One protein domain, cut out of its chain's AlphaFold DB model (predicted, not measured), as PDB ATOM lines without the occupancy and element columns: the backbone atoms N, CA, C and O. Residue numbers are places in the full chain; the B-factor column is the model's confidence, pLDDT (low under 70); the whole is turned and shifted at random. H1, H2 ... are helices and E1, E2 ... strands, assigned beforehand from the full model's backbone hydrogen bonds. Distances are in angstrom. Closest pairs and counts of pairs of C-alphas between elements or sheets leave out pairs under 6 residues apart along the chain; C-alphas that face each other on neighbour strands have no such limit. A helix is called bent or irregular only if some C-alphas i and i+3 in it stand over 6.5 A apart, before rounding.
ATOM      1  N   CYS A  32     357.096 355.985 449.360       48.53
ATOM      2  CA  CYS A  32     357.642 354.718 448.895       48.53
ATOM      3  C   CYS A  32     358.880 354.958 448.036       48.53
ATOM      4  O   CYS A  32     358.783 355.496 446.933       48.53
ATOM      5  N   TYR A  33     360.035 354.555 448.563       54.56
ATOM      6  CA  TYR A  33     361.257 354.405 447.787       54.56
ATOM      7  C   TYR A  33     361.218 353.030 447.110       54.56
ATOM      8  O   TYR A  33     360.993 352.022 447.773       54.56
ATOM      9  N   THR A  34     361.400 352.985 445.791       55.28
ATOM     10  CA  THR A  34     361.397 351.738 445.015       55.28
ATOM     11  C   THR A  34     362.821 351.372 444.608       55.28
ATOM     12  O   THR A  34     363.402 352.045 443.759       55.28
ATOM     13  N   ASP A  35     363.372 350.297 445.171       55.12
ATOM     14  CA  ASP A  35     364.653 349.730 444.736       55.12
ATOM     15  C   ASP A  35     364.418 348.625 443.687       55.12
ATOM     16  O   ASP A  35     363.816 347.590 443.980       55.12
ATOM     17  N   GLU A  36     364.913 348.803 442.457       52.41
ATOM     18  CA  GLU A  36     364.843 347.776 441.407       52.41
ATOM     19  C   GLU A  36     366.123 346.924 441.376       52.41
ATOM     20  O   GLU A  36     367.231 347.429 441.198       52.41
ATOM     21  N   LYS A  37     365.987 345.596 441.494       55.22
ATOM     22  CA  LYS A  37     367.085 344.646 441.243       55.22
ATOM     23  C   LYS A  37     366.759 343.773 440.036       55.22
ATOM     24  O   LYS A  37     365.916 342.885 440.119       55.22
ATOM     25  N   ILE A  38     367.466 343.984 438.926       54.41
ATOM     26  CA  ILE A  38     367.383 343.116 437.744       54.41
ATOM     27  C   ILE A  38     368.374 341.961 437.932       54.41
ATOM     28  O   ILE A  38     369.576 342.121 437.725       54.41
ATOM     29  N   GLN A  39     367.882 340.792 438.340       52.56
ATOM     30  CA  GLN A  39     368.676 339.562 438.340       52.56
ATOM     31  C   GLN A  39     368.472 338.817 437.018       52.56
ATOM     32  O   GLN A  39     367.364 338.401 436.687       52.56
ATOM     33  N   ILE A  40     369.553 338.658 436.252       54.72
ATOM     34  CA  ILE A  40     369.569 337.855 435.026       54.72
ATOM     35  C   ILE A  40     370.007 336.441 435.413       54.72
ATOM     36  O   ILE A  40     371.201 336.153 435.473       54.72
ATOM     37  N   GLU A  41     369.056 335.550 435.685       50.78
ATOM     38  CA  GLU A  41     369.359 334.122 435.789       50.78
ATOM     39  C   GLU A  41     369.362 333.486 434.391       50.78
ATOM     40  O   GLU A  41     368.378 333.539 433.653       50.78
ATOM     41  N   ASN A  42     370.486 332.860 434.033       49.59
ATOM     42  CA  ASN A  42     370.647 331.996 432.857       49.59
ATOM     43  C   ASN A  42     370.473 332.658 431.478       49.59
ATOM     44  O   ASN A  42     369.857 332.082 430.585       49.59
ATOM     45  N   GLY A  43     371.070 333.839 431.277       55.28
ATOM     46  CA  GLY A  43     371.593 334.313 429.981       55.28
ATOM     47  C   GLY A  43     370.633 334.525 428.797       55.28
ATOM     48  O   GLY A  43     371.073 335.065 427.789       55.28
ATOM     49  N   GLN A  44     369.360 334.124 428.862       56.38
ATOM     50  CA  GLN A  44     368.440 334.179 427.712       56.38
ATOM     51  C   GLN A  44     366.981 334.503 428.073       56.38
ATOM     52  O   GLN A  44     366.148 334.642 427.179       56.38
ATOM     53  N   LYS A  45     366.644 334.682 429.356       52.62
ATOM     54  CA  LYS A  45     365.305 335.120 429.772       52.62
ATOM     55  C   LYS A  45     365.412 336.158 430.879       52.62
ATOM     56  O   LYS A  45     365.834 335.852 431.987       52.62
ATOM     57  N   VAL A  46     365.014 337.390 430.572       49.94
ATOM     58  CA  VAL A  46     364.854 338.443 431.575       49.94
ATOM     59  C   VAL A  46     363.620 338.081 432.398       49.94
ATOM     60  O   VAL A  46     362.496 338.398 432.019       49.94
ATOM     61  N   ASN A  47     363.800 337.329 433.482       49.22
ATOM     62  CA  ASN A  47     362.745 337.153 434.469       49.22
ATOM     63  C   ASN A  47     362.823 338.358 435.412       49.22
ATOM     64  O   ASN A  47     363.539 338.330 436.411       49.22
ATOM     65  N   SER A  48     362.177 339.466 435.040       46.78
ATOM     66  CA  SER A  48     362.136 340.669 435.872       46.78
ATOM     67  C   SER A  48     361.266 340.394 437.097       46.78
ATOM     68  O   SER A  48     360.053 340.605 437.088       46.78
ATOM     69  N   LYS A  49     361.870 339.870 438.161       50.56
ATOM     70  CA  LYS A  49     361.212 339.795 439.460       50.56
ATOM     71  C   LYS A  49     361.306 341.172 440.109       50.56
ATOM     72  O   LYS A  49     362.302 341.492 440.745       50.56
ATOM     73  N   THR A  50     360.271 341.989 439.938       48.47
ATOM     74  CA  THR A  50     360.147 343.261 440.657       48.47
ATOM     75  C   THR A  50     359.856 342.956 442.124       48.47
ATOM     76  O   THR A  50     358.739 342.587 442.486       48.47
ATOM     77  N   THR A  51     360.869 343.043 442.981       53.88
ATOM     78  CA  THR A  51     360.667 343.026 444.433       53.88
ATOM     79  C   THR A  51     360.376 344.452 444.880       53.88
ATOM     80  O   THR A  51     361.283 345.269 444.959       53.88
ATOM     81  N   LEU A  52     359.100 344.747 445.124       51.06
ATOM     82  CA  LEU A  52     358.664 346.008 445.720       51.06
ATOM     83  C   LEU A  52     358.919 345.933 447.229       51.06
ATOM     84  O   LEU A  52     358.153 345.297 447.950       51.06
ATOM     85  N   ASP A  53     360.019 346.526 447.688       53.38
ATOM     86  CA  ASP A  53     360.298 346.687 449.116       53.38
ATOM     87  C   ASP A  53     359.756 348.042 449.582       53.38
ATOM     88  O   ASP A  53     360.404 349.076 449.444       53.38
ATOM     89  N   CYS A  54     358.518 348.049 450.078       49.91
ATOM     90  CA  CYS A  54     357.913 349.233 450.680       49.91
ATOM     91  C   CYS A  54     358.401 349.340 452.128       49.91
ATOM     92  O   CYS A  54     357.819 348.727 453.025       49.91
ATOM     93  N   SER A  55     359.470 350.098 452.359       52.53
ATOM     94  CA  SER A  55     359.998 350.331 453.704       52.53
ATOM     95  C   SER A  55     359.847 351.801 454.095       52.53
ATOM     96  O   SER A  55     360.311 352.678 453.364       52.53
ATOM     97  N   ASP A  56     359.285 352.065 455.283       52.91
ATOM     98  CA  ASP A  56     359.421 353.337 456.022       52.91
ATOM     99  C   ASP A  56     360.868 353.488 456.524       52.91
ATOM    100  O   ASP A  56     361.143 353.617 457.723       52.91
ATOM    101  N   LYS A  57     361.832 353.350 455.613       56.28
ATOM    102  CA  LYS A  57     363.243 353.299 455.957       56.28
ATOM    103  C   LYS A  57     363.592 354.640 456.602       56.28
ATOM    104  O   LYS A  57     363.299 355.689 456.020       56.28
ATOM    105  N   PRO A  58     364.159 354.644 457.820       60.69
ATOM    106  CA  PRO A  58     364.600 355.888 458.419       60.69
ATOM    107  C   PRO A  58     365.594 356.525 457.455       60.69
ATOM    108  O   PRO A  58     366.486 355.830 456.970       60.69
ATOM    109  N   ARG A  59     365.425 357.822 457.174       66.69
ATOM    110  CA  ARG A  59     366.364 358.567 456.335       66.69
ATOM    111  C   ARG A  59     367.721 358.498 457.029       66.69
ATOM    112  O   ARG A  59     367.897 359.129 458.074       66.69
ATOM    113  N   VAL A  60     368.615 357.647 456.542       71.75
ATOM    114  CA  VAL A  60     369.935 357.375 457.143       71.75
ATOM    115  C   VAL A  60     371.053 357.862 456.240       71.75
ATOM    116  O   VAL A  60     372.148 358.133 456.733       71.75
ATOM    117  N   GLU A  61     370.763 358.041 454.952       80.81
ATOM    118  CA  GLU A  61     371.689 358.594 453.981       80.81
ATOM    119  C   GLU A  61     371.388 360.072 453.725       80.81
ATOM    120  O   GLU A  61     370.325 360.598 454.067       80.81
ATOM    121  N   HIS A  62     372.380 360.786 453.197       88.69
ATOM    122  CA  HIS A  62     372.284 362.223 452.982       88.69
ATOM    123  C   HIS A  62     373.153 362.647 451.803       88.69
ATOM    124  O   HIS A  62     374.350 362.358 451.778       88.69
ATOM    125  N   PHE A  63     372.591 363.451 450.898       88.56
ATOM    126  CA  PHE A  63     373.262 363.950 449.690       88.56
ATOM    127  C   PHE A  63     374.678 364.516 449.931       88.56
ATOM    128  O   PHE A  63     375.599 364.323 449.140       88.56
ATOM    129  N   VAL A  64     374.875 365.217 451.052       88.38
ATOM    130  CA  VAL A  64     376.173 365.813 451.432       88.38
ATOM    131  C   VAL A  64     377.266 364.751 451.659       88.38
ATOM    132  O   VAL A  64     378.433 365.003 451.365       88.38
ATOM    133  N   LYS A  65     376.914 363.557 452.150       90.25
ATOM    134  CA  LYS A  65     377.846 362.421 452.236       90.25
ATOM    135  C   LYS A  65     378.098 361.830 450.852       90.25
ATOM    136  O   LYS A  65     379.249 361.625 450.484       90.25
ATOM    137  N   ASP A  66     377.043 361.620 450.071       88.06
ATOM    138  CA  ASP A  66     377.141 360.941 448.770       88.06
ATOM    139  C   ASP A  66     377.937 361.734 447.732       88.06
ATOM    140  O   ASP A  66     378.619 361.164 446.886       88.06
ATOM    141  N   THR A  67     377.906 363.063 447.827       90.62
ATOM    142  CA  THR A  67     378.735 363.964 447.008       90.62
ATOM    143  C   THR A  67     380.196 364.033 447.456       90.62
ATOM    144  O   THR A  67     381.001 364.717 446.825       90.62
ATOM    145  N   GLY A  68     380.563 363.347 448.543       89.75
ATOM    146  CA  GLY A  68     381.917 363.332 449.093       89.75
ATOM    147  C   GLY A  68     382.295 364.582 449.893       89.75
ATOM    148  O   GLY A  68     383.448 364.713 450.300       89.75
ATOM    149  N   ILE A  69     381.350 365.497 450.143       91.19
ATOM    150  CA  ILE A  69     381.586 366.709 450.947       91.19
ATOM    151  C   ILE A  69     381.769 366.339 452.428       91.19
ATOM    152  O   ILE A  69     382.623 366.901 453.120       91.19
ATOM    153  N   ALA A  70     380.984 365.374 452.913       93.94
ATOM    154  CA  ALA A  70     381.068 364.840 454.265       93.94
ATOM    155  C   ALA A  70     381.475 363.362 454.277       93.94
ATOM    156  O   ALA A  70     381.147 362.594 453.379       93.94
ATOM    157  N   LYS A  71     382.163 362.949 455.344       91.75
ATOM    158  CA  LYS A  71     382.585 361.558 455.570       91.75
ATOM    159  C   LYS A  71     381.449 360.703 456.125       91.75
ATOM    160  O   LYS A  71     381.286 359.555 455.735       91.75
ATOM    161  N   ASN A  72     380.684 361.270 457.054       91.50
ATOM    162  CA  ASN A  72     379.611 360.591 457.769       91.50
ATOM    163  C   ASN A  72     378.438 361.548 457.944       91.50
ATOM    164  O   ASN A  72     378.657 362.735 458.168       91.50
ATOM    165  N   CYS A  73     377.215 361.034 457.920       92.69
ATOM    166  CA  CYS A  73     376.019 361.791 458.273       92.69
ATOM    167  C   CYS A  73     375.126 360.938 459.174       92.69
ATOM    168  O   CYS A  73     375.136 359.712 459.073       92.69
ATOM    169  N   ARG A  74     374.401 361.575 460.095       90.50
ATOM    170  CA  ARG A  74     373.464 360.898 460.997       90.50
ATOM    171  C   ARG A  74     372.291 361.798 461.385       90.50
ATOM    172  O   ARG A  74     372.496 363.008 461.539       90.50
ATOM    173  N   PRO A  75     371.106 361.226 461.636       90.19
ATOM    174  CA  PRO A  75     370.028 361.962 462.272       90.19
ATOM    175  C   PRO A  75     370.392 362.300 463.723       90.19
ATOM    176  O   PRO A  75     371.147 361.582 464.386       90.19
ATOM    177  N   TYR A  76     369.839 363.396 464.230       89.88
ATOM    178  CA  TYR A  76     369.893 363.749 465.644       89.88
ATOM    179  C   TYR A  76     368.524 364.212 466.128       89.88
ATOM    180  O   TYR A  76     367.726 364.753 465.363       89.88
ATOM    181  N   GLN A  77     368.298 364.041 467.426       90.31
ATOM    182  CA  GLN A  77     367.149 364.579 468.133       90.31
ATOM    183  C   GLN A  77     367.623 365.078 469.498       90.31
ATOM    184  O   GLN A  77     368.314 364.356 470.217       90.31
ATOM    185  N   GLN A  78     367.294 366.319 469.843       91.25
ATOM    186  CA  GLN A  78     367.688 366.935 471.107       91.25
ATOM    187  C   GLN A  78     366.600 367.864 471.638       91.25
ATOM    188  O   GLN A  78     365.886 368.512 470.875       91.25
ATOM    189  N   ILE A  79     366.506 367.966 472.960       94.06
ATOM    190  CA  ILE A  79     365.646 368.947 473.618       94.06
ATOM    191  C   ILE A  79     366.474 370.205 473.856       94.06
ATOM    192  O   ILE A  79     367.510 370.159 474.517       94.06
ATOM    193  N   VAL A  80     366.022 371.330 473.309       92.88
ATOM    194  CA  VAL A  80     366.673 372.635 473.457       92.88
ATOM    195  C   VAL A  80     365.694 373.662 474.006       92.88
ATOM    196  O   VAL A  80     364.515 373.671 473.655       92.88
ATOM    197  N   SER A  81     366.182 374.560 474.859       94.12
ATOM    198  CA  SER A  81     365.386 375.683 475.353       94.12
ATOM    199  C   SER A  81     365.466 376.848 474.368       94.12
ATOM    200  O   SER A  81     366.514 377.466 474.197       94.12
ATOM    201  N   ILE A  82     364.351 377.158 473.705       89.81
ATOM    202  CA  ILE A  82     364.238 378.284 472.773       89.81
ATOM    203  C   ILE A  82     363.251 379.283 473.365       89.81
ATOM    204  O   ILE A  82     362.057 378.998 473.475       89.81
ATOM    205  N   LYS A  83     363.744 380.475 473.729       93.69
ATOM    206  CA  LYS A  83     362.949 381.529 474.390       93.69
ATOM    207  C   LYS A  83     362.260 381.028 475.676       93.69
ATOM    208  O   LYS A  83     361.096 381.335 475.916       93.69
ATOM    209  N   GLY A  84     362.965 380.216 476.471       94.38
ATOM    210  CA  GLY A  84     362.470 379.687 477.748       94.38
ATOM    211  C   GLY A  84     361.455 378.545 477.635       94.38
ATOM    212  O   GLY A  84     360.893 378.141 478.646       94.38
ATOM    213  N   ARG A  85     361.201 378.023 476.428       93.62
ATOM    214  CA  ARG A  85     360.375 376.829 476.211       93.62
ATOM    215  C   ARG A  85     361.241 375.695 475.698       93.62
ATOM    216  O   ARG A  85     361.981 375.884 474.732       93.62
ATOM    217  N   GLU A  86     361.108 374.527 476.308       95.56
ATOM    218  CA  GLU A  86     361.724 373.310 475.793       95.56
ATOM    219  C   GLU A  86     361.068 372.917 474.472       95.56
ATOM    220  O   GLU A  86     359.842 372.887 474.332       95.56
ATOM    221  N   LYS A  87     361.904 372.652 473.475       92.69
ATOM    222  CA  LYS A  87     361.492 372.180 472.164       92.69
ATOM    223  C   LYS A  87     362.332 370.983 471.788       92.69
ATOM    224  O   LYS A  87     363.556 371.028 471.871       92.69
ATOM    225  N   ASN A  88     361.660 369.940 471.327       91.12
ATOM    226  CA  ASN A  88     362.317 368.828 470.674       91.12
ATOM    227  C   ASN A  88     362.697 369.258 469.250       91.12
ATOM    228  O   ASN A  88     361.825 369.606 468.452       91.12
ATOM    229  N   VAL A  89     363.995 369.302 468.961       88.75
ATOM    230  CA  VAL A  89     364.554 369.661 467.660       88.75
ATOM    231  C   VAL A  89     365.241 368.437 467.082       88.75
ATOM    232  O   VAL A  89     366.098 367.826 467.717       88.75
ATOM    233  N   GLN A  90     364.863 368.115 465.852       88.94
ATOM    234  CA  GLN A  90     365.404 367.011 465.077       88.94
ATOM    235  C   GLN A  90     366.025 367.532 463.781       88.94
ATOM    236  O   GLN A  90     365.600 368.561 463.254       88.94
ATOM    237  N   GLY A  91     367.017 366.820 463.259       89.19
ATOM    238  CA  GLY A  91     367.663 367.165 461.999       89.19
ATOM    239  C   GLY A  91     368.750 366.171 461.619       89.19
ATOM    240  O   GLY A  91     368.789 365.056 462.137       89.19
ATOM    241  N   PHE A  92     369.652 366.591 460.734       91.81
ATOM    242  CA  PHE A  92     370.810 365.808 460.317       91.81
ATOM    243  C   PHE A  92     372.115 366.524 460.664       91.81
ATOM    244  O   PHE A  92     372.221 367.744 460.543       91.81
ATOM    245  N   LEU A  93     373.111 365.754 461.094       93.69
ATOM    246  CA  LEU A  93     374.481 366.204 461.319       93.69
ATOM    247  C   LEU A  93     375.407 365.470 460.359       93.69
ATOM    248  O   LEU A  93     375.386 364.241 460.315       93.69
ATOM    249  N   CYS A  94     376.258 366.213 459.663       94.81
ATOM    250  CA  CYS A  94     377.290 365.664 458.794       94.81
ATOM    251  C   CYS A  94     378.684 366.056 459.283       94.81
ATOM    252  O   CYS A  94     378.902 367.177 459.743       94.81
ATOM    253  N   GLN A  95     379.620 365.116 459.181       96.25
ATOM    254  CA  GLN A  95     381.019 365.290 459.530       96.25
ATOM    255  C   GLN A  95     381.825 365.679 458.292       96.25
ATOM    256  O   GLN A  95     381.995 364.868 457.380       96.25
ATOM    257  N   PHE A  96     382.348 366.897 458.276       94.62
ATOM    258  CA  PHE A  96     383.125 367.431 457.163       94.62
ATOM    259  C   PHE A  96     384.575 366.929 457.191       94.62
ATOM    260  O   PHE A  96     385.010 366.228 458.112       94.62
ATOM    261  N   ALA A  97     385.335 367.247 456.141       92.38
ATOM    262  CA  ALA A  97     386.711 366.780 455.979       92.38
ATOM    263  C   ALA A  97     387.633 367.182 457.147       92.38
ATOM    264  O   ALA A  97     388.494 366.384 457.533       92.38
ATOM    265  N   ASP A  98     387.390 368.360 457.728       93.06
ATOM    266  CA  ASP A  98     388.064 368.924 458.906       93.06
ATOM    267  C   ASP A  98     387.701 368.222 460.230       93.06
ATOM    268  O   ASP A  98     388.275 368.518 461.275       93.06
ATOM    269  N   GLY A  99     386.761 367.273 460.196       92.69
ATOM    270  CA  GLY A  99     386.275 366.539 461.359       92.69
ATOM    271  C   GLY A  99     385.157 367.247 462.124       92.69
ATOM    272  O   GLY A  99     384.619 366.650 463.061       92.69
ATOM    273  N   SER A 100     384.775 368.465 461.726       95.50
ATOM    274  CA  SER A 100     383.677 369.210 462.339       95.50
ATOM    275  C   SER A 100     382.329 368.572 462.010       95.50
ATOM    276  O   SER A 100     382.101 368.083 460.902       95.50
ATOM    277  N   TRP A 101     381.422 368.575 462.987       94.81
ATOM    278  CA  TRP A 101     380.037 368.155 462.799       94.81
ATOM    279  C   TRP A 101     379.162 369.384 462.623       94.81
ATOM    280  O   TRP A 101     379.116 370.235 463.510       94.81
ATOM    281  N   GLN A 102     378.450 369.464 461.503       94.56
ATOM    282  CA  GLN A 102     377.588 370.602 461.199       94.56
ATOM    283  C   GLN A 102     376.183 370.132 460.850       94.56
ATOM    284  O   GLN A 102     375.993 369.068 460.252       94.56
ATOM    285  N   ALA A 103     375.197 370.930 461.261       92.88
ATOM    286  CA  ALA A 103     373.808 370.687 460.914       92.88
ATOM    287  C   ALA A 103     373.604 370.969 459.426       92.88
ATOM    288  O   ALA A 103     374.027 372.006 458.918       92.88
ATOM    289  N   VAL A 104     372.950 370.040 458.743       91.75
ATOM    290  CA  VAL A 104     372.590 370.159 457.329       91.75
ATOM    291  C   VAL A 104     371.076 370.086 457.187       91.75
ATOM    292  O   VAL A 104     370.371 369.650 458.102       91.75
ATOM    293  N   ASP A 105     370.571 370.541 456.044       88.06
ATOM    294  CA  ASP A 105     369.144 370.479 455.763       88.06
ATOM    295  C   ASP A 105     368.695 369.023 455.574       88.06
ATOM    296  O   ASP A 105     369.001 368.383 454.570       88.06
ATOM    297  N   GLY A 106     367.926 368.521 456.540       85.00
ATOM    298  CA  GLY A 106     367.382 367.167 456.517       85.00
ATOM    299  C   GLY A 106     366.398 366.902 455.372       85.00
ATOM    300  O   GLY A 106     366.014 365.749 455.180       85.00
ATOM    301  N   SER A 107     365.986 367.914 454.599       84.38
ATOM    302  CA  SER A 107     365.190 367.732 453.381       84.38
ATOM    303  C   SER A 107     365.905 366.867 452.333       84.38
ATOM    304  O   SER A 107     365.223 366.140 451.609       84.38
ATOM    305  N   TYR A 108     367.244 366.849 452.332       84.81
ATOM    306  CA  TYR A 108     368.094 366.068 451.420       84.81
ATOM    307  C   TYR A 108     368.492 364.676 451.940       84.81
ATOM    308  O   TYR A 108     369.317 363.999 451.319       84.81
ATOM    309  N   ALA A 109     367.953 364.255 453.086       84.06
ATOM    310  CA  ALA A 109     368.139 362.898 453.588       84.06
ATOM    311  C   ALA A 109     367.280 361.897 452.787       84.06
ATOM    312  O   ALA A 109     366.278 362.295 452.194       84.06
TER     313      ALA A 109
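What this domain is: This is residues 32 to 109 of the 110 residues of an uncharacterized protein of Saprospirales bacterium (UniProt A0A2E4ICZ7). A long, two-stranded hairpin of E1 and E2, bent along its length, makes one end of an extended rod; short E3 is beside E2, and the one-turn helix H1 is over the same small sheet. The other end is a long loop with no named element, in residues 32 to 62, which runs out to about Gly 43 and folds back before it reaches H1. The printed part has 78 residues, of which 33, under half, are in named elements, in the order H1, E1, E2, E3; the class is mostly strand, and the antiparallel sheet has the order E1, E2, E3. The whole is extended, with a radius of gyration of the C-alphas of 19.1 A and spans of 67 by 30 by 13 A.

How they stand to each other: Start at residue 32 and pass the stretch 32 to 62 to reach H1, residues 63 to 66, which is on the sheet at a height over the sheet of 7.7 A. A tight link leads from H1 to E1, residues 70 to 82, and the closest C-alphas of the two are those of Val 64 and Ala 70, 5.7 A apart. E2, residues 85 to 96, forms a hairpin with E1, antiparallel at 165 degrees; look for N 76 and O 91, 2.9 A apart, and N 87 and O 80, 2.8 A apart, both within hydrogen-bond range. H1 lies over E2, but only just, with 3 of its 4 C-alphas falling on it. E3, residues 101 to 104, forms a second hairpin with E2, antiparallel at 110 degrees, and here N 102 and O 94 are 2.9 A apart. E1, E2 and E3 form a meander, each strand the antiparallel neighbour of the one before; E1 and E3 are its edge strands, and the sheet is strongly twisted. E1 bends by 71 degrees at residue 79, and E2 by 57 degrees at residue 88. H1 is too short for any O i to N i+4 pair, and its one O i to N i+3 pair is within hydrogen-bond range.

Where its parts are: Find C-alpha 63 at (373.262, 363.950, 449.690), where H1 begins; it is 5.0 A long. From C-alpha 70 at (381.068, 364.840, 454.265), E1 runs 28.4 A. E2 then runs back over 31.1 A. E3 is 9.5 A long and ends at C-alpha 104, (372.590, 370.159, 457.329).

The domain as a whole: The C-alphas of Gln 44 and Gly 84, the two farthest apart, are 67.9 A from each other. The printed part has no cut, and the links H1 to E1, E1 to E2 and E2 to E3 are tight. The mean pLDDT of the printed part is 77.2, and residues 32 to 59 are under 70.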